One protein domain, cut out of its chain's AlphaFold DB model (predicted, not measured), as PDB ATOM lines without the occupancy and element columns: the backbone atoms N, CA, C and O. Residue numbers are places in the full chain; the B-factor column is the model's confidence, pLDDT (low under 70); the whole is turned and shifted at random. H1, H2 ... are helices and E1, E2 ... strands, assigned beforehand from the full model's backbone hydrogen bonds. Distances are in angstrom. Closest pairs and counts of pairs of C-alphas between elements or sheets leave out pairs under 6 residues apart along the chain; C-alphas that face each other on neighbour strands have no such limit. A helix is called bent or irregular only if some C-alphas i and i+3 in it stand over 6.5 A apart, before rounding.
ATOM      1  N   TRP A  17     -55.428 -53.439  64.607       82.50
ATOM      2  CA  TRP A  17     -54.084 -53.224  64.074       82.50
ATOM      3  C   TRP A  17     -53.034 -54.160  64.685       82.50
ATOM      4  O   TRP A  17     -52.082 -54.538  64.002       82.50
ATOM      5  N   ARG A  18     -53.213 -54.584  65.946       85.19
ATOM      6  CA  ARG A  18     -52.290 -55.521  66.604       85.19
ATOM      7  C   ARG A  18     -52.426 -56.923  66.033       85.19
ATOM      8  O   ARG A  18     -51.411 -57.562  65.767       85.19
ATOM      9  N   SER A  19     -53.653 -57.386  65.804       86.38
ATOM     10  CA  SER A  19     -53.872 -58.682  65.156       86.38
ATOM     11  C   SER A  19     -53.344 -58.699  63.725       86.38
ATOM     12  O   SER A  19     -52.728 -59.687  63.340       86.38
ATOM     13  N   ILE A  20     -53.502 -57.611  62.963       85.75
ATOM     14  CA  ILE A  20     -52.918 -57.501  61.615       85.75
ATOM     15  C   ILE A  20     -51.394 -57.653  61.675       85.75
ATOM     16  O   ILE A  20     -50.841 -58.477  60.953       85.75
ATOM     17  N   SER A  21     -50.724 -56.913  62.565       85.12
ATOM     18  CA  SER A  21     -49.268 -57.012  62.742       85.12
ATOM     19  C   SER A  21     -48.835 -58.435  63.117       85.12
ATOM     20  O   SER A  21     -47.943 -58.994  62.488       85.12
ATOM     21  N   ARG A  22     -49.538 -59.077  64.062       87.31
ATOM     22  CA  ARG A  22     -49.262 -60.466  64.460       87.31
ATOM     23  C   ARG A  22     -49.398 -61.445  63.294       87.31
ATOM     24  O   ARG A  22     -48.514 -62.268  63.104       87.31
ATOM     25  N   ILE A  23     -50.471 -61.336  62.509       89.94
ATOM     26  CA  ILE A  23     -50.694 -62.194  61.336       89.94
ATOM     27  C   ILE A  23     -49.584 -61.990  60.301       89.94
ATOM     28  O   ILE A  23     -49.138 -62.958  59.693       89.94
ATOM     29  N   LEU A  24     -49.131 -60.750  60.092       87.44
ATOM     30  CA  LEU A  24     -48.011 -60.471  59.193       87.44
ATOM     31  C   LEU A  24     -46.725 -61.124  59.707       87.44
ATOM     32  O   LEU A  24     -46.090 -61.854  58.959       87.44
ATOM     33  N   VAL A  25     -46.370 -60.936  60.979       87.94
ATOM     34  CA  VAL A  25     -45.180 -61.568  61.577       87.94
ATOM     35  C   VAL A  25     -45.224 -63.092  61.429       87.94
ATOM     36  O   VAL A  25     -44.227 -63.697  61.054       87.94
ATOM     37  N   GLU A  26     -46.380 -63.706  61.675       87.88
ATOM     38  CA  GLU A  26     -46.566 -65.157  61.570       87.88
ATOM     39  C   GLU A  26     -46.438 -65.667  60.127       87.88
ATOM     40  O   GLU A  26     -45.826 -66.706  59.883       87.88
ATOM     41  N   LYS A  27     -46.998 -64.941  59.153       89.56
ATOM     42  CA  LYS A  27     -47.063 -65.392  57.753       89.56
ATOM     43  C   LYS A  27     -45.830 -65.070  56.919       89.56
ATOM     44  O   LYS A  27     -45.638 -65.705  55.886       89.56
ATOM     45  N   MET A  28     -45.032 -64.082  57.310       83.31
ATOM     46  CA  MET A  28     -43.909 -63.615  56.489       83.31
ATOM     47  C   MET A  28     -42.691 -64.555  56.528       83.31
ATOM     48  O   MET A  28     -41.766 -64.371  55.740       83.31
ATOM     49  N   GLY A  29     -42.714 -65.610  57.350       81.56
ATOM     50  CA  GLY A  29     -41.689 -66.656  57.348       81.56
ATOM     51  C   GLY A  29     -40.299 -66.091  57.646       81.56
ATOM     52  O   GLY A  29     -40.085 -65.496  58.697       81.56
ATOM     53  N   GLU A  30     -39.360 -66.260  56.711       80.94
ATOM     54  CA  GLU A  30     -38.000 -65.703  56.814       80.94
ATOM     55  C   GLU A  30     -37.948 -64.179  56.611       80.94
ATOM     56  O   GLU A  30     -36.969 -63.531  56.990       80.94
ATOM     57  N   ALA A  31     -38.984 -63.579  56.017       81.94
ATOM     58  CA  ALA A  31     -39.019 -62.143  55.804       81.94
ATOM     59  C   ALA A  31     -39.312 -61.411  57.121       81.94
ATOM     60  O   ALA A  31     -40.351 -61.587  57.760       81.94
ATOM     61  N   ARG A  32     -38.380 -60.540  57.512       84.38
ATOM     62  CA  ARG A  32     -38.479 -59.751  58.739       84.38
ATOM     63  C   ARG A  32     -39.589 -58.706  58.633       84.38
ATOM     64  O   ARG A  32     -39.630 -57.922  57.686       84.38
ATOM     65  N   VAL A  33     -40.441 -58.650  59.653       86.50
ATOM     66  CA  VAL A  33     -41.432 -57.584  59.836       86.50
ATOM     67  C   VAL A  33     -40.913 -56.610  60.889       86.50
ATOM     68  O   VAL A  33     -40.596 -57.009  62.008       86.50
ATOM     69  N   GLU A  34     -40.828 -55.328  60.533       87.94
ATOM     70  CA  GLU A  34     -40.424 -54.255  61.443       87.94
ATOM     71  C   GLU A  34     -41.518 -53.193  61.550       87.94
ATOM     72  O   GLU A  34     -42.011 -52.682  60.541       87.94
ATOM     73  N   GLU A  35     -41.888 -52.840  62.782       87.88
ATOM     74  CA  GLU A  35     -42.766 -51.705  63.047       87.88
ATOM     75  C   GLU A  35     -41.929 -50.425  63.126       87.88
ATOM     76  O   GLU A  35     -41.020 -50.301  63.948       87.88
ATOM     77  N   LEU A  36     -42.235 -49.472  62.252       90.12
ATOM     78  CA  LEU A  36     -41.535 -48.195  62.153       90.12
ATOM     79  C   LEU A  36     -42.401 -47.073  62.712       90.12
ATOM     80  O   LEU A  36     -43.628 -47.129  62.644       90.12
ATOM     81  N   ASP A  37     -41.767 -46.003  63.192       87.25
ATOM     82  CA  ASP A  37     -42.504 -44.806  63.590       87.25
ATOM     83  C   ASP A  37     -43.241 -44.202  62.377       87.25
ATOM     84  O   ASP A  37     -42.587 -43.824  61.401       87.25
ATOM     85  N   PRO A  38     -44.580 -44.054  62.411       88.06
ATOM     86  CA  PRO A  38     -45.338 -43.474  61.308       88.06
ATOM     87  C   PRO A  38     -45.283 -41.944  61.258       88.06
ATOM     88  O   PRO A  38     -45.729 -41.358  60.265       88.06
ATOM     89  N   TYR A  39     -44.770 -41.265  62.292       86.94
ATOM     90  CA  TYR A  39     -44.786 -39.804  62.362       86.94
ATOM     91  C   TYR A  39     -44.100 -39.175  61.141       86.94
ATOM     92  O   TYR A  39     -42.972 -39.528  60.787       86.94
ATOM     93  N   GLY A  40     -44.762 -38.223  60.478       86.75
ATOM     94  CA  GLY A  40     -44.207 -37.546  59.300       86.75
ATOM     95  C   GLY A  40     -44.368 -38.278  57.975       86.75
ATOM     96  O   GLY A  40     -44.183 -37.661  56.933       86.75
ATOM     97  N   SER A  41     -44.731 -39.561  57.975       91.38
ATOM     98  CA  SER A  41     -44.736 -40.362  56.744       91.38
ATOM     99  C   SER A  41     -45.697 -39.823  55.676       91.38
ATOM    100  O   SER A  41     -45.351 -39.803  54.502       91.38
ATOM    101  N   SER A  42     -46.873 -39.322  56.050       88.38
ATOM    102  CA  SER A  42     -47.887 -38.864  55.091       88.38
ATOM    103  C   SER A  42     -47.763 -37.401  54.660       88.38
ATOM    104  O   SER A  42     -48.389 -37.025  53.669       88.38
ATOM    105  N   PHE A  43     -46.975 -36.583  55.367       89.44
ATOM    106  CA  PHE A  43     -46.872 -35.144  55.102       89.44
ATOM    107  C   PHE A  43     -45.517 -34.689  54.553       89.44
ATOM    108  O   PHE A  43     -45.445 -33.596  54.009       89.44
ATOM    109  N   TYR A  44     -44.465 -35.510  54.602       92.81
ATOM    110  CA  TYR A  44     -43.229 -35.230  53.862       92.81
ATOM    111  C   TYR A  44     -43.263 -35.852  52.465       92.81
ATOM    112  O   TYR A  44     -43.727 -36.980  52.286       92.81
ATOM    113  N   CYS A  45     -42.738 -35.152  51.463       92.62
ATOM    114  CA  CYS A  45     -42.553 -35.704  50.129       92.62
ATOM    115  C   CYS A  45     -41.532 -36.842  50.183       92.62
ATOM    116  O   CYS A  45     -40.386 -36.634  50.578       92.62
ATOM    117  N   SER A  46     -41.932 -38.031  49.737       93.88
ATOM    118  CA  SER A  46     -41.042 -39.195  49.703       93.88
ATOM    119  C   SER A  46     -39.839 -39.028  48.779       93.88
ATOM    120  O   SER A  46     -38.791 -39.618  49.043       93.88
ATOM    121  N   ARG A  47     -39.948 -38.180  47.752       92.50
ATOM    122  CA  ARG A  47     -38.875 -37.937  46.787       92.50
ATOM    123  C   ARG A  47     -37.880 -36.861  47.220       92.50
ATOM    124  O   ARG A  47     -36.686 -37.085  47.107       92.50
ATOM    125  N   CYS A  48     -38.333 -35.701  47.700       91.00
ATOM    126  CA  CYS A  48     -37.428 -34.576  48.001       91.00
ATOM    127  C   CYS A  48     -37.425 -34.109  49.463       91.00
ATOM    128  O   CYS A  48     -36.629 -33.245  49.805       91.00
ATOM    129  N   GLY A  49     -38.296 -34.645  50.321       91.69
ATOM    130  CA  GLY A  49     -38.363 -34.261  51.734       91.69
ATOM    131  C   GLY A  49     -39.186 -33.003  52.040       91.69
ATOM    132  O   GLY A  49     -39.312 -32.644  53.209       91.69
ATOM    133  N   TRP A  50     -39.794 -32.363  51.035       92.56
ATOM    134  CA  TRP A  50     -40.661 -31.192  51.220       92.56
ATOM    135  C   TRP A  50     -41.806 -31.446  52.213       92.56
ATOM    136  O   TRP A  50     -42.471 -32.478  52.135       92.56
ATOM    137  N   GLU A  51     -42.079 -30.499  53.113       91.25
ATOM    138  CA  GLU A  51     -43.186 -30.586  54.076       91.25
ATOM    139  C   GLU A  51     -44.490 -30.050  53.471       91.25
ATOM    140  O   GLU A  51     -44.657 -28.845  53.268       91.25
ATOM    141  N   ASN A  52     -45.454 -30.941  53.256       88.06
ATOM    142  CA  ASN A  52     -46.809 -30.573  52.893       88.06
ATOM    143  C   ASN A  52     -47.624 -30.199  54.138       88.06
ATOM    144  O   ASN A  52     -47.881 -31.029  55.011       88.06
ATOM    145  N   LYS A  53     -48.080 -28.946  54.190       85.75
ATOM    146  CA  LYS A  53     -48.960 -28.443  55.254       85.75
ATOM    147  C   LYS A  53     -50.443 -28.730  54.995       85.75
ATOM    148  O   LYS A  53     -51.232 -28.662  55.932       85.75
ATOM    149  N   ASP A  54     -50.819 -29.033  53.753       79.06
ATOM    150  CA  ASP A  54     -52.195 -29.336  53.366       79.06
ATOM    151  C   ASP A  54     -52.421 -30.848  53.308       79.06
ATOM    152  O   ASP A  54     -51.987 -31.548  52.391       79.06
ATOM    153  N   LEU A  55     -53.112 -31.354  54.328       73.81
ATOM    154  CA  LEU A  55     -53.413 -32.771  54.487       73.81
ATOM    155  C   LEU A  55     -54.867 -33.095  54.139       73.81
ATOM    156  O   LEU A  55     -55.435 -34.039  54.690       73.81
ATOM    157  N   ASN A  56     -55.456 -32.410  53.162       73.94
ATOM    158  CA  ASN A  56     -56.798 -32.738  52.677       73.94
ATOM    159  C   ASN A  56     -56.757 -33.656  51.445       73.94
ATOM    160  O   ASN A  56     -55.941 -33.461  50.549       73.94
ATOM    161  N   GLY A  57     -57.617 -34.679  51.412       76.75
ATOM    162  CA  GLY A  57     -57.771 -35.588  50.267       76.75
ATOM    163  C   GLY A  57     -56.756 -36.738  50.162       76.75
ATOM    164  O   GLY A  57     -55.806 -36.853  50.936       76.75
ATOM    165  N   ALA A  58     -56.989 -37.625  49.190       79.75
ATOM    166  CA  ALA A  58     -56.201 -38.843  48.967       79.75
ATOM    167  C   ALA A  58     -54.934 -38.633  48.127       79.75
ATOM    168  O   ALA A  58     -54.070 -39.510  48.089       79.75
ATOM    169  N   VAL A  59     -54.805 -37.489  47.455       83.38
ATOM    170  CA  VAL A  59     -53.652 -37.162  46.611       83.38
ATOM    171  C   VAL A  59     -52.643 -36.345  47.422       83.38
ATOM    172  O   VAL A  59     -52.998 -35.473  48.219       83.38
ATOM    173  N   PHE A  60     -51.367 -36.671  47.259       86.19
ATOM    174  CA  PHE A  60     -50.237 -35.885  47.731       86.19
ATOM    175  C   PHE A  60     -49.626 -35.173  46.530       86.19
ATOM    176  O   PHE A  60     -49.282 -35.847  45.564       86.19
ATOM    177  N   GLU A  61     -49.472 -33.853  46.602       88.19
ATOM    178  CA  GLU A  61     -48.842 -33.039  45.562       88.19
ATOM    179  C   GLU A  61     -47.694 -32.228  46.167       88.19
ATOM    180  O   GLU A  61     -47.879 -31.439  47.097       88.19
ATOM    181  N   CYS A  62     -46.482 -32.464  45.672       88.75
ATOM    182  CA  CYS A  62     -45.279 -31.798  46.131       88.75
ATOM    183  C   CYS A  62     -45.060 -30.502  45.361       88.75
ATOM    184  O   CYS A  62     -44.764 -30.530  44.168       88.75
ATOM    185  N   LYS A  63     -45.090 -29.372  46.066       90.00
ATOM    186  CA  LYS A  63     -44.862 -28.054  45.455       90.00
ATOM    187  C   LYS A  63     -43.392 -27.767  45.133       90.00
ATOM    188  O   LYS A  63     -43.106 -26.785  44.463       90.00
ATOM    189  N   GLU A  64     -42.469 -28.597  45.618       90.31
ATOM    190  CA  GLU A  64     -41.028 -28.410  45.415       90.31
ATOM    191  C   GLU A  64     -40.479 -29.238  44.245       90.31
ATOM    192  O   GLU A  64     -39.735 -28.719  43.420       90.31
ATOM    193  N   CYS A  65     -40.839 -30.523  44.145       87.62
ATOM    194  CA  CYS A  65     -40.326 -31.409  43.088       87.62
ATOM    195  C   CYS A  65     -41.391 -31.924  42.112       87.62
ATOM    196  O   CYS A  65     -41.089 -32.802  41.302       87.62
ATOM    197  N   GLY A  66     -42.625 -31.436  42.231       87.25
ATOM    198  CA  GLY A  66     -43.755 -31.793  41.378       87.25
ATOM    199  C   GLY A  66     -44.494 -33.063  41.795       87.25
ATOM    200  O   GLY A  66     -45.670 -33.171  41.476       87.25
ATOM    201  N   LEU A  67     -43.858 -34.005  42.523       87.12
ATOM    202  CA  LEU A  67     -44.389 -35.353  42.824       87.12
ATOM    203  C   LEU A  67     -45.882 -35.362  43.216       87.12
ATOM    204  O   LEU A  67     -46.254 -34.828  44.258       87.12
ATOM    205  N   ARG A  68     -46.697 -36.076  42.440       86.81
ATOM    206  CA  ARG A  68     -48.134 -36.266  42.585       86.81
ATOM    207  C   ARG A  68     -48.432 -37.757  42.634       86.81
ATOM    208  O   ARG A  68     -48.280 -38.445  41.635       86.81
ATOM    209  N   ILE A  69     -48.827 -38.266  43.796       84.25
ATOM    210  CA  ILE A  69     -49.133 -39.692  44.016       84.25
ATOM    211  C   ILE A  69     -50.223 -39.846  45.078       84.25
ATOM    212  O   ILE A  69     -50.516 -38.907  45.819       84.25
ATOM    213  N   ASN A  70     -50.804 -41.039  45.209       86.06
ATOM    214  CA  ASN A  70     -51.648 -41.350  46.360       86.06
ATOM    215  C   ASN A  70     -50.877 -41.111  47.676       86.06
ATOM    216  O   ASN A  70     -49.725 -41.519  47.835       86.06
ATOM    217  N   ARG A  71     -51.514 -40.460  48.648       86.94
ATOM    218  CA  ARG A  71     -50.880 -40.075  49.910       86.94
ATOM    219  C   ARG A  71     -50.490 -41.260  50.785       86.94
ATOM    220  O   ARG A  71     -49.461 -41.197  51.453       86.94
ATOM    221  N   GLN A  72     -51.282 -42.330  50.787       86.62
ATOM    222  CA  GLN A  72     -50.925 -43.555  51.507       86.62
ATOM    223  C   GLN A  72     -49.704 -44.209  50.870       86.62
ATOM    224  O   GLN A  72     -48.809 -44.652  51.582       86.62
ATOM    225  N   LEU A  73     -49.619 -44.195  49.536       88.62
ATOM    226  CA  LEU A  73     -48.428 -44.657  48.833       88.62
ATOM    227  C   LEU A  73     -47.208 -43.786  49.170       88.62
ATOM    228  O   LEU A  73     -46.148 -44.325  49.470       88.62
ATOM    229  N   ASN A  74     -47.354 -42.457  49.210       91.94
ATOM    230  CA  ASN A  74     -46.286 -41.563  49.670       91.94
ATOM    231  C   ASN A  74     -45.814 -41.926  51.091       91.94
ATOM    232  O   ASN A  74     -44.612 -42.003  51.345       91.94
ATOM    233  N   ALA A  75     -46.757 -42.199  51.998       92.25
ATOM    234  CA  ALA A  75     -46.453 -42.628  53.357       92.25
ATOM    235  C   ALA A  75     -45.724 -43.974  53.403       92.25
ATOM    236  O   ALA A  75     -44.705 -44.087  54.084       92.25
ATOM    237  N   ALA A  76     -46.190 -44.960  52.639       91.75
ATOM    238  CA  ALA A  76     -45.554 -46.268  52.537       91.75
ATOM    239  C   ALA A  76     -44.119 -46.159  52.001       91.75
ATOM    240  O   ALA A  76     -43.211 -46.760  52.572       91.75
ATOM    241  N   ILE A  77     -43.883 -45.333  50.976       93.44
ATOM    242  CA  ILE A  77     -42.534 -45.089  50.449       93.44
ATOM    243  C   ILE A  77     -41.654 -44.430  51.516       93.44
ATOM    244  O   ILE A  77     -40.520 -44.850  51.708       93.44
ATOM    245  N   ASN A  78     -42.154 -43.441  52.262       95.06
ATOM    246  CA  ASN A  78     -41.382 -42.834  53.350       95.06
ATOM    247  C   ASN A  78     -40.965 -43.852  54.422       95.06
ATOM    248  O   ASN A  78     -39.841 -43.790  54.919       95.06
ATOM    249  N   LEU A  79     -41.844 -44.793  54.776       94.31
ATOM    250  CA  LEU A  79     -41.521 -45.879  55.705       94.31
ATOM    251  C   LEU A  79     -40.509 -46.861  55.103       94.31
ATOM    252  O   LEU A  79     -39.545 -47.226  55.767       94.31
ATOM    253  N   TYR A  80     -40.664 -47.215  53.828       92.50
ATOM    254  CA  TYR A  80     -39.694 -48.036  53.106       92.50
ATOM    255  C   TYR A  80     -38.296 -47.398  53.087       92.50
ATOM    256  O   TYR A  80     -37.306 -48.062  53.380       92.50
ATOM    257  N   MET A  81     -38.205 -46.094  52.815       92.19
ATOM    258  CA  MET A  81     -36.934 -45.363  52.820       92.19
ATOM    259  C   MET A  81     -36.290 -45.364  54.216       92.19
ATOM    260  O   MET A  81     -35.075 -45.513  54.323       92.19
ATOM    261  N   ARG A  82     -37.088 -45.260  55.292       92.88
ATOM    262  CA  ARG A  82     -36.601 -45.375  56.682       92.88
ATOM    263  C   ARG A  82     -36.032 -46.755  56.985       92.88
ATOM    264  O   ARG A  82     -34.982 -46.826  57.614       92.88
ATOM    265  N   LEU A  83     -36.708 -47.814  56.538       91.81
ATOM    266  CA  LEU A  83     -36.224 -49.186  56.684       91.81
ATOM    267  C   LEU A  83     -34.905 -49.381  55.933       91.81
ATOM    268  O   LEU A  83     -33.952 -49.933  56.468       91.81
ATOM    269  N   ARG A  84     -34.852 -48.907  54.684       89.50
ATOM    270  CA  ARG A  84     -33.752 -49.191  53.763       89.50
ATOM    271  C   ARG A  84     -32.479 -48.414  54.068       89.50
ATOM    272  O   ARG A  84     -31.396 -48.979  53.982       89.50
ATOM    273  N   PHE A  85     -32.605 -47.127  54.371       89.62
ATOM    274  CA  PHE A  85     -31.456 -46.238  54.575       89.62
ATOM    275  C   PHE A  85     -31.181 -45.956  56.051       89.62
ATOM    276  O   PHE A  85     -30.197 -45.308  56.387       89.62
ATOM    277  N   GLY A  86     -32.055 -46.404  56.954       90.56
ATOM    278  CA  GLY A  86     -32.025 -45.973  58.342       90.56
ATOM    279  C   GLY A  86     -32.380 -44.492  58.497       90.56
ATOM    280  O   GLY A  86     -32.436 -43.698  57.550       90.56
ATOM    281  N   TYR A  87     -32.644 -44.088  59.736       91.62
ATOM    282  CA  TYR A  87     -33.024 -42.713  60.029       91.62
ATOM    283  C   TYR A  87     -32.586 -42.270  61.424       91.62
ATOM    284  O   TYR A  87     -32.141 -43.053  62.266       91.62
ATOM    285  N   THR A  88     -32.642 -40.963  61.643       90.00
ATOM    286  CA  THR A  88     -32.468 -40.330  62.948       90.00
ATOM    287  C   THR A  88     -33.683 -39.479  63.259       90.00
ATOM    288  O   THR A  88     -34.329 -38.928  62.363       90.00
ATOM    289  N   GLU A  89     -33.995 -39.381  64.543       89.25
ATOM    290  CA  GLU A  89     -35.091 -38.573  65.047       89.25
ATOM    291  C   GLU A  89     -34.510 -37.402  65.830       89.25
ATOM    292  O   GLU A  89     -33.662 -37.585  66.702       89.25
ATOM    293  N   LYS A  90     -34.954 -36.188  65.513       87.44
ATOM    294  CA  LYS A  90     -34.565 -34.970  66.227       87.44
ATOM    295  C   LYS A  90     -35.814 -34.234  66.675       87.44
ATOM    296  O   LYS A  90     -36.751 -34.072  65.897       87.44
ATOM    297  N   TRP A  91     -35.821 -33.753  67.910       86.00
ATOM    298  CA  TRP A  91     -36.881 -32.888  68.419       86.00
ATOM    299  C   TRP A  91     -36.429 -31.437  68.307       86.00
ATOM    300  O   TRP A  91     -35.429 -31.050  68.901       86.00
ATOM    301  N   VAL A  92     -37.147 -30.637  67.520       81.25
ATOM    302  CA  VAL A  92     -36.835 -29.219  67.303       81.25
ATOM    303  C   VAL A  92     -38.111 -28.412  67.502       81.25
ATOM    304  O   VAL A  92     -39.091 -28.619  66.788       81.25
ATOM    305  N   GLY A  93     -38.118 -27.513  68.491       79.31
ATOM    306  CA  GLY A  93     -39.271 -26.650  68.781       79.31
ATOM    307  C   GLY A  93     -40.557 -27.421  69.103       79.31
ATOM    308  O   GLY A  93     -41.628 -27.059  68.626       79.31
ATOM    309  N   GLY A  94     -40.452 -28.540  69.830       80.69
ATOM    310  CA  GLY A  94     -41.600 -29.388  70.182       80.69
ATOM    311  C   GLY A  94     -42.148 -30.250  69.037       80.69
ATOM    312  O   GLY A  94     -43.107 -30.990  69.242       80.69
ATOM    313  N   ARG A  95     -41.541 -30.204  67.842       77.75
ATOM    314  CA  ARG A  95     -41.882 -31.084  66.718       77.75
ATOM    315  C   ARG A  95     -40.794 -32.122  66.487       77.75
ATOM    316  O   ARG A  95     -39.604 -31.805  66.469       77.75
ATOM    317  N   LYS A  96     -41.222 -33.360  66.244       83.50
ATOM    318  CA  LYS A  96     -40.343 -34.438  65.797       83.50
ATOM    319  C   LYS A  96     -39.983 -34.221  64.321       83.50
ATOM    320  O   LYS A  96     -40.854 -33.950  63.497       83.50
ATOM    321  N   ARG A  97     -38.703 -34.328  63.976       83.06
ATOM    322  CA  ARG A  97     -38.193 -34.394  62.601       83.06
ATOM    323  C   ARG A  97     -37.506 -35.730  62.397       83.06
ATOM    324  O   ARG A  97     -36.766 -36.185  63.267       83.06
ATOM    325  N   VAL A  98     -37.740 -36.318  61.233       85.56
ATOM    326  CA  VAL A  98     -37.098 -37.557  60.807       85.56
ATOM    327  C   VAL A  98     -36.146 -37.230  59.668       85.56
ATOM    328  O   VAL A  98     -36.555 -36.608  58.693       85.56
ATOM    329  N   GLN A  99     -34.884 -37.628  59.808       87.50
ATOM    330  CA  GLN A  99     -33.833 -37.403  58.819       87.50
ATOM    331  C   GLN A  99     -33.225 -38.751  58.413       87.50
ATOM    332  O   GLN A  99     -32.751 -39.490  59.277       87.50
ATOM    333  N   LEU A 100     -33.255 -39.075  57.117       88.88
ATOM    334  CA  LEU A 100     -32.674 -40.309  56.574       88.88
ATOM    335  C   LEU A 100     -31.141 -40.285  56.676       88.88
ATOM    336  O   LEU A 100     -30.527 -39.227  56.522       88.88
ATOM    337  N   ARG A 101     -30.524 -41.444  56.926       89.06
ATOM    338  CA  ARG A 101     -29.059 -41.598  56.970       89.06
ATOM    339  C   ARG A 101     -28.529 -41.940  55.578       89.06
ATOM    340  O   ARG A 101     -28.146 -43.066  55.299       89.06
ATOM    341  N   MET A 102     -28.563 -40.961  54.684       80.69
ATOM    342  CA  MET A 102     -28.099 -41.146  53.311       80.69
ATOM    343  C   MET A 102     -26.577 -40.937  53.252       80.69
ATOM    344  O   MET A 102     -26.087 -39.868  53.616       80.69
ATOM    345  N   GLU A 103     -25.826 -41.941  52.804       76.69
ATOM    346  CA  GLU A 103     -24.371 -41.855  52.623       76.69
ATOM    347  C   GLU A 103     -24.050 -41.116  51.315       76.69
ATOM    348  O   GLU A 103     -23.978 -41.708  50.244       76.69
ATOM    349  N   GLY A 104     -23.937 -39.787  51.379       74.00
ATOM    350  CA  GLY A 104     -23.487 -38.951  50.256       74.00
ATOM    351  C   GLY A 104     -24.496 -38.727  49.121       74.00
ATOM    352  O   GLY A 104     -24.271 -37.845  48.301       74.00
ATOM    353  N   ALA A 105     -25.615 -39.455  49.091       80.00
ATOM    354  CA  ALA A 105     -26.702 -39.245  48.135       80.00
ATOM    355  C   ALA A 105     -27.807 -38.341  48.707       80.00
ATOM    356  O   ALA A 105     -28.191 -38.444  49.875       80.00
ATOM    357  N   SER A 106     -28.383 -37.485  47.869       87.31
ATOM    358  CA  SER A 106     -29.604 -36.755  48.207       87.31
ATOM    359  C   SER A 106     -30.812 -37.694  48.226       87.31
ATOM    360  O   SER A 106     -30.858 -38.698  47.511       87.31
ATOM    361  N   GLN A 107     -31.839 -37.363  49.022       88.62
ATOM    362  CA  GLN A 107     -33.078 -38.155  49.086       88.62
ATOM    363  C   GLN A 107     -33.675 -38.395  47.692       88.62
ATOM    364  O   GLN A 107     -34.160 -39.487  47.407       88.62
ATOM    365  N   ARG A 108     -33.571 -37.389  46.818       89.69
ATOM    366  CA  ARG A 108     -34.063 -37.431  45.442       89.69
ATOM    367  C   ARG A 108     -33.314 -38.448  44.592       89.69
ATOM    368  O   ARG A 108     -33.960 -39.245  43.927       89.69
ATOM    369  N   GLU A 109     -31.987 -38.467  44.660       87.12
ATOM    370  CA  GLU A 109     -31.169 -39.453  43.941       87.12
ATOM    371  C   GLU A 109     -31.439 -40.874  44.437       87.12
ATOM    372  O   GLU A 109     -31.605 -41.790  43.631       87.12
ATOM    373  N   GLY A 110     -31.552 -41.060  45.757       87.12
ATOM    374  CA  GLY A 110     -31.902 -42.357  46.337       87.12
ATOM    375  C   GLY A 110     -33.285 -42.831  45.890       87.12
ATOM    376  O   GLY A 110     -33.456 -43.994  45.531       87.12
ATOM    377  N   TRP A 111     -34.265 -41.929  45.850       90.81
ATOM    378  CA  TRP A 111     -35.611 -42.231  45.367       90.81
ATOM    379  C   TRP A 111     -35.613 -42.603  43.879       90.81
ATOM    380  O   TRP A 111     -36.156 -43.645  43.514       90.81
ATOM    381  N   ASP A 112     -34.959 -41.802  43.036       87.88
ATOM    382  CA  ASP A 112     -34.902 -42.013  41.585       87.88
ATOM    383  C   ASP A 112     -34.145 -43.317  41.234       87.88
ATOM    384  O   ASP A 112     -34.521 -44.014  40.296       87.88
ATOM    385  N   THR A 113     -33.133 -43.705  42.021       85.81
ATOM    386  CA  THR A 113     -32.327 -44.919  41.770       85.81
ATOM    387  C   THR A 113     -32.976 -46.197  42.309       85.81
ATOM    388  O   THR A 113     -32.746 -47.283  41.784       85.81
ATOM    389  N   VAL A 114     -33.776 -46.102  43.375       86.25
ATOM    390  CA  VAL A 114     -34.251 -47.280  44.124       86.25
ATOM    391  C   VAL A 114     -35.761 -47.443  44.059       86.25
ATOM    392  O   VAL A 114     -36.266 -48.534  43.788       86.25
ATOM    393  N   VAL A 115     -36.494 -46.371  44.348       86.81
ATOM    394  CA  VAL A 115     -37.950 -46.420  44.480       86.81
ATOM    395  C   VAL A 115     -38.591 -46.431  43.105       86.81
ATOM    396  O   VAL A 115     -39.432 -47.288  42.838       86.81
ATOM    397  N   LEU A 116     -38.174 -45.522  42.223       83.69
ATOM    398  CA  LEU A 116     -38.775 -45.382  40.900       83.69
ATOM    399  C   LEU A 116     -38.734 -46.692  40.086       83.69
ATOM    400  O   LEU A 116     -39.802 -47.128  39.648       83.69
ATOM    401  N   PRO A 117     -37.595 -47.408  39.963       82.31
ATOM    402  CA  PRO A 117     -37.560 -48.669  39.218       82.31
ATOM    403  C   PRO A 117     -38.435 -49.762  39.848       82.31
ATOM    404  O   PRO A 117     -39.058 -50.550  39.133       82.31
ATOM    405  N   SER A 118     -38.521 -49.785  41.184       79.75
ATOM    406  CA  SER A 118     -39.349 -50.740  41.931       79.75
ATOM    407  C   SER A 118     -40.847 -50.501  41.707       79.75
ATOM    408  O   SER A 118     -41.613 -51.455  41.599       79.75
ATOM    409  N   LEU A 119     -41.274 -49.237  41.597       75.69
ATOM    410  CA  LEU A 119     -42.670 -48.877  41.311       75.69
ATOM    411  C   LEU A 119     -43.065 -49.185  39.861       75.69
ATOM    412  O   LEU A 119     -44.189 -49.629  39.599       75.69
ATOM    413  N   LEU A 120     -42.143 -48.953  38.925       71.06
ATOM    414  CA  LEU A 120     -42.365 -49.177  37.498       71.06
ATOM    415  C   LEU A 120     -42.237 -50.656  37.093       71.06
ATOM    416  O   LEU A 120     -42.743 -51.031  36.042       71.06
ATOM    417  N   GLY A 121     -41.642 -51.512  37.931       60.56
ATOM    418  CA  GLY A 121     -41.577 -52.958  37.693       60.56
ATOM    419  C   GLY A 121     -40.624 -53.346  36.560       60.56
ATOM    420  O   GLY A 121     -40.986 -54.156  35.716       60.56
ATOM    421  N   ALA A 122     -39.416 -52.769  36.549       45.62
ATOM    422  CA  ALA A 122     -38.369 -52.993  35.538       45.62
ATOM    423  C   ALA A 122     -38.645 -52.434  34.125       45.62
ATOM    424  O   ALA A 122     -37.927 -52.765  33.181       45.62
ATOM    425  N   CYS A 123     -39.609 -51.520  33.961       45.16
ATOM    426  CA  CYS A 123     -39.628 -50.657  32.779       45.16
ATOM    427  C   CYS A 123     -38.394 -49.741  32.809       45.16
ATOM    428  O   CYS A 123     -38.346 -48.770  33.563       45.16
ATOM    429  N   VAL A 124     -37.381 -50.067  32.003       38.00
ATOM    430  CA  VAL A 124     -36.272 -49.156  31.705       38.00
ATOM    431  C   VAL A 124     -36.844 -48.020  30.862       38.00
ATOM    432  O   VAL A 124     -37.306 -48.255  29.743       38.00
ATOM    433  N   GLU A 125     -36.835 -46.798  31.398       39.28
ATOM    434  CA  GLU A 125     -37.174 -45.591  30.643       39.28
ATOM    435  C   GLU A 125     -36.217 -45.470  29.453       39.28
ATOM    436  O   GLU A 125     -35.049 -45.094  29.575       39.28
ATOM    437  N   THR A 126     -36.701 -45.859  28.280       33.97
ATOM    438  CA  THR A 126     -35.946 -45.855  27.035       33.97
ATOM    439  C   THR A 126     -35.879 -44.421  26.524       33.97
ATOM    440  O   THR A 126     -36.796 -43.944  25.871       33.97
ATOM    441  N   GLY A 127     -34.796 -43.713  26.854       36.41
ATOM    442  CA  GLY A 127     -34.170 -42.696  25.997       36.41
ATOM    443  C   GLY A 127     -35.007 -41.514  25.481       36.41
ATOM    444  O   GLY A 127     -34.555 -40.836  24.561       36.41
ATOM    445  N   GLY A 128     -36.190 -41.230  26.027       34.75
ATOM    446  CA  GLY A 128     -36.959 -40.035  25.681       34.75
ATOM    447  C   GLY A 128     -36.288 -38.778  26.240       34.75
ATOM    448  O   GLY A 128     -35.991 -38.710  27.434       34.75
ATOM    449  N   LYS A 129     -36.025 -37.776  25.390       36.34
ATOM    450  CA  LYS A 129     -35.550 -36.454  25.835       36.34
ATOM    451  C   LYS A 129     -36.508 -35.909  26.900       36.34
ATOM    452  O   LYS A 129     -37.692 -35.748  26.638       36.34
ATOM    453  N   ARG A 130     -35.967 -35.627  28.088       44.84
ATOM    454  CA  ARG A 130     -36.698 -35.098  29.247       44.84
ATOM    455  C   ARG A 130     -37.077 -33.636  28.995       44.84
ATOM    456  O   ARG A 130     -36.186 -32.788  28.978       44.84
ATOM    457  N   SER A 131     -38.362 -33.353  28.803       44.16
ATOM    458  CA  SER A 131     -38.889 -31.990  28.629       44.16
ATOM    459  C   SER A 131     -39.090 -31.272  29.966       44.16
ATOM    460  O   SER A 131     -38.718 -30.108  30.087       44.16
ATOM    461  N   ASP A 132     -39.647 -31.958  30.974       43.09
ATOM    462  CA  ASP A 132     -40.021 -31.360  32.264       43.09
ATOM    463  C   ASP A 132     -40.115 -32.433  33.382       43.09
ATOM    464  O   ASP A 132     -40.757 -33.469  33.185       43.09
ATOM    465  N   PRO A 133     -39.522 -32.228  34.579       44.38
ATOM    466  CA  PRO A 133     -39.748 -33.068  35.760       44.38
ATOM    467  C   PRO A 133     -41.217 -33.367  36.109       44.38
ATOM    468  O   PRO A 133     -41.467 -34.383  36.757       44.38
ATOM    469  N   ASN A 134     -42.174 -32.522  35.709       41.03
ATOM    470  CA  ASN A 134     -43.606 -32.732  35.969       41.03
ATOM    471  C   ASN A 134     -44.259 -33.812  35.082       41.03
ATOM    472  O   ASN A 134     -45.328 -34.327  35.421       41.03
ATOM    473  N   GLU A 135     -43.628 -34.195  33.970       44.84
ATOM    474  CA  GLU A 135     -44.214 -35.104  32.976       44.84
ATOM    475  C   GLU A 135     -44.284 -36.557  33.492       44.84
ATOM    476  O   GLU A 135     -45.316 -37.216  33.383       44.84
ATOM    477  N   LEU A 136     -43.245 -37.013  34.206       51.47
ATOM    478  CA  LEU A 136     -43.206 -38.322  34.890       51.47
ATOM    479  C   LEU A 136     -44.238 -38.459  36.014       51.47
ATOM    480  O   LEU A 136     -44.599 -39.553  36.450       51.47
ATOM    481  N   VAL A 137     -44.680 -37.322  36.529       48.66
ATOM    482  CA  VAL A 137     -45.333 -37.244  37.820       48.66
ATOM    483  C   VAL A 137     -46.850 -37.399  37.722       48.66
ATOM    484  O   VAL A 137     -47.448 -38.051  38.578       48.66
ATOM    485  N   SER A 138     -47.471 -36.863  36.671       51.22
ATOM    486  CA  SER A 138     -48.876 -37.168  36.359       51.22
ATOM    487  C   SER A 138     -49.046 -38.652  36.010       51.22
ATOM    488  O   SER A 138     -49.942 -39.320  36.531       51.22
ATOM    489  N   PHE A 139     -48.097 -39.187  35.236       57.19
ATOM    490  CA  PHE A 139     -48.081 -40.572  34.786       57.19
ATOM    491  C   PHE A 139     -48.002 -41.572  35.943       57.19
ATOM    492  O   PHE A 139     -48.715 -42.566  35.928       57.19
ATOM    493  N   LEU A 140     -47.193 -41.315  36.977       63.97
ATOM    494  CA  LEU A 140     -47.036 -42.236  38.111       63.97
ATOM    495  C   LEU A 140     -48.339 -42.483  38.878       63.97
ATOM    496  O   LEU A 140     -48.643 -43.631  39.206       63.97
ATOM    497  N   ASN A 141     -49.115 -41.438  39.174       65.50
ATOM    498  CA  ASN A 141     -50.372 -41.623  39.896       65.50
ATOM    499  C   ASN A 141     -51.371 -42.424  39.059       65.50
ATOM    500  O   ASN A 141     -51.980 -43.355  39.578       65.50
ATOM    501  N   ASP A 142     -51.497 -42.107  37.771       64.38
ATOM    502  CA  ASP A 142     -52.430 -42.790  36.874       64.38
ATOM    503  C   ASP A 142     -51.973 -44.215  36.528       64.38
ATOM    504  O   ASP A 142     -52.800 -45.122  36.478       64.38
ATOM    505  N   ALA A 143     -50.667 -44.463  36.399       63.28
ATOM    506  CA  ALA A 143     -50.091 -45.790  36.176       63.28
ATOM    507  C   ALA A 143     -50.234 -46.710  37.400       63.28
ATOM    508  O   ALA A 143     -50.389 -47.926  37.263       63.28
ATOM    509  N   LEU A 144     -50.182 -46.146  38.611       62.72
ATOM    510  CA  LEU A 144     -50.340 -46.904  39.853       62.72
ATOM    511  C   LEU A 144     -51.800 -47.026  40.290       62.72
ATOM    512  O   LEU A 144     -52.126 -47.961  41.020       62.72
ATOM    513  N   LYS A 145     -52.695 -46.144  39.826       63.31
ATOM    514  CA  LYS A 145     -54.115 -46.146  40.201       63.31
ATOM    515  C   LYS A 145     -54.774 -47.525  40.010       63.31
ATOM    516  O   LYS A 145     -55.319 -48.016  40.996       63.31
ATOM    517  N   PRO A 146     -54.647 -48.230  38.864       59.91
ATOM    518  CA  PRO A 146     -55.215 -49.571  38.691       59.91
ATOM    519  C   PRO A 146     -54.613 -50.627  39.628       59.91
ATOM    520  O   PRO A 146     -55.299 -51.568  40.016       59.91
ATOM    521  N   LYS A 147     -53.342 -50.481  40.029       57.12
ATOM    522  CA  LYS A 147     -52.667 -51.419  40.946       57.12
ATOM    523  C   LYS A 147     -53.115 -51.239  42.401       57.12
ATOM    524  O   LYS A 147     -53.006 -52.167  43.196       57.12
ATOM    525  N   LEU A 148     -53.634 -50.061  42.751       54.75
ATOM    526  CA  LEU A 148     -54.129 -49.736  44.094       54.75
ATOM    527  C   LEU A 148     -55.630 -50.050  44.278       54.75
ATOM    528  O   LEU A 148     -56.137 -49.982  45.399       54.75
TER     529      LEU A 148
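AT A GLANCE: This is residues 17 to 148 of the 164 residues of the protein "OrfB_Zn_ribbon domain-containing protein" of Candidatus Marsarchaeota G1 archaeon OSP_D (UniProt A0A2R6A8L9). Helix H2 runs through the middle, with a small strand hairpin at each of its ends: the short pair E1 and E2 at its start, with H4 packed on E2, and the longer pair E3 and E4 at its end. H3 crosses beside H2 at a steep tilt, while H1 lies away from the rest, beyond a long link. The printed part has 132 residues with four named helices and four named strands, in the order H1, E1, E2, H2, E3, E4, H3, H4; the two sheets, E1 - E2 and E3 - E4, are both antiparallel, and the class is mixed, helices and strands. The whole is compact, with a radius of gyration of the C-alphas of 16.0 A, and spans 46 by 41 by 34 A.

HOW THE PARTS SIT: H1, residues 17 to 27, touches no helix. E1, residues 59 to 61, and E2, residues 68 to 70, form an antiparallel hairpin, with N 60 and O 69 within hydrogen-bond range at 2.8 A. H2, residues 71 to 85, has 3 pairs of C-alphas within 8 A of E1, the closest those of Phe 60 and Arg 71, 4.8 A apart. E3, residues 87 to 92, and E4, residues 95 to 100, form the second antiparallel hairpin, with N 88 and O 99 at 2.8 A and N 97 and O 90 at 2.8 A, both within hydrogen-bond range. The closest C-alphas of H2 and E4 are those of Phe 85 and Leu 100, 6.4 A apart. H3, residues 107 to 120, is close to H2 but not clearly touching; their closest C-alphas, of Ile 77 and Val 115, are 7.6 A apart, and they run opposite ways at a steep tilt of 65 degrees. H4, residues 135 to 148, has 8 pairs of C-alphas within 8 A of E2, the closest those of Ile 69 and Asn 141 at 4.7 A. H3 and H4 are near each other, with 7 pairs of C-alphas within 10 A. Every O i to N i+4 pair is within hydrogen-bond range in H1 and H2; in H3 it is 7 of 10 and in H4 6 of 10.

IN THESE COORDINATES: H1 begins at C-alpha 17 (-54.084, -53.224, 64.074) and is 15.4 A long. E1 measures 6.4 A, E2 7.2 A, H2 20.9 A, E3 15.8 A and E4 16.5 A. H3, 18.5 A long, is only just irregular, with C-alphas 113 and 116 6.52 A apart. H4, 20.9 A long, is also only just irregular, with C-alphas 143 and 146 6.8 A apart; it ends at C-alpha 148 (-54.129, -49.736, 44.094).

THE WHOLE: The two C-alphas farthest apart, those of Ser 19 and Lys 129, are 48.7 A apart. The printed part has no cut. The links from H1 to E1, 31 residues, and from H3 to H4, 14 residues, are long; residues 26 to 31, of which 26 and 27 belong to H1, and residues 126 to 131 stand free. The mean pLDDT of the printed part is 78.8, and residues 121 to 148 are under 70.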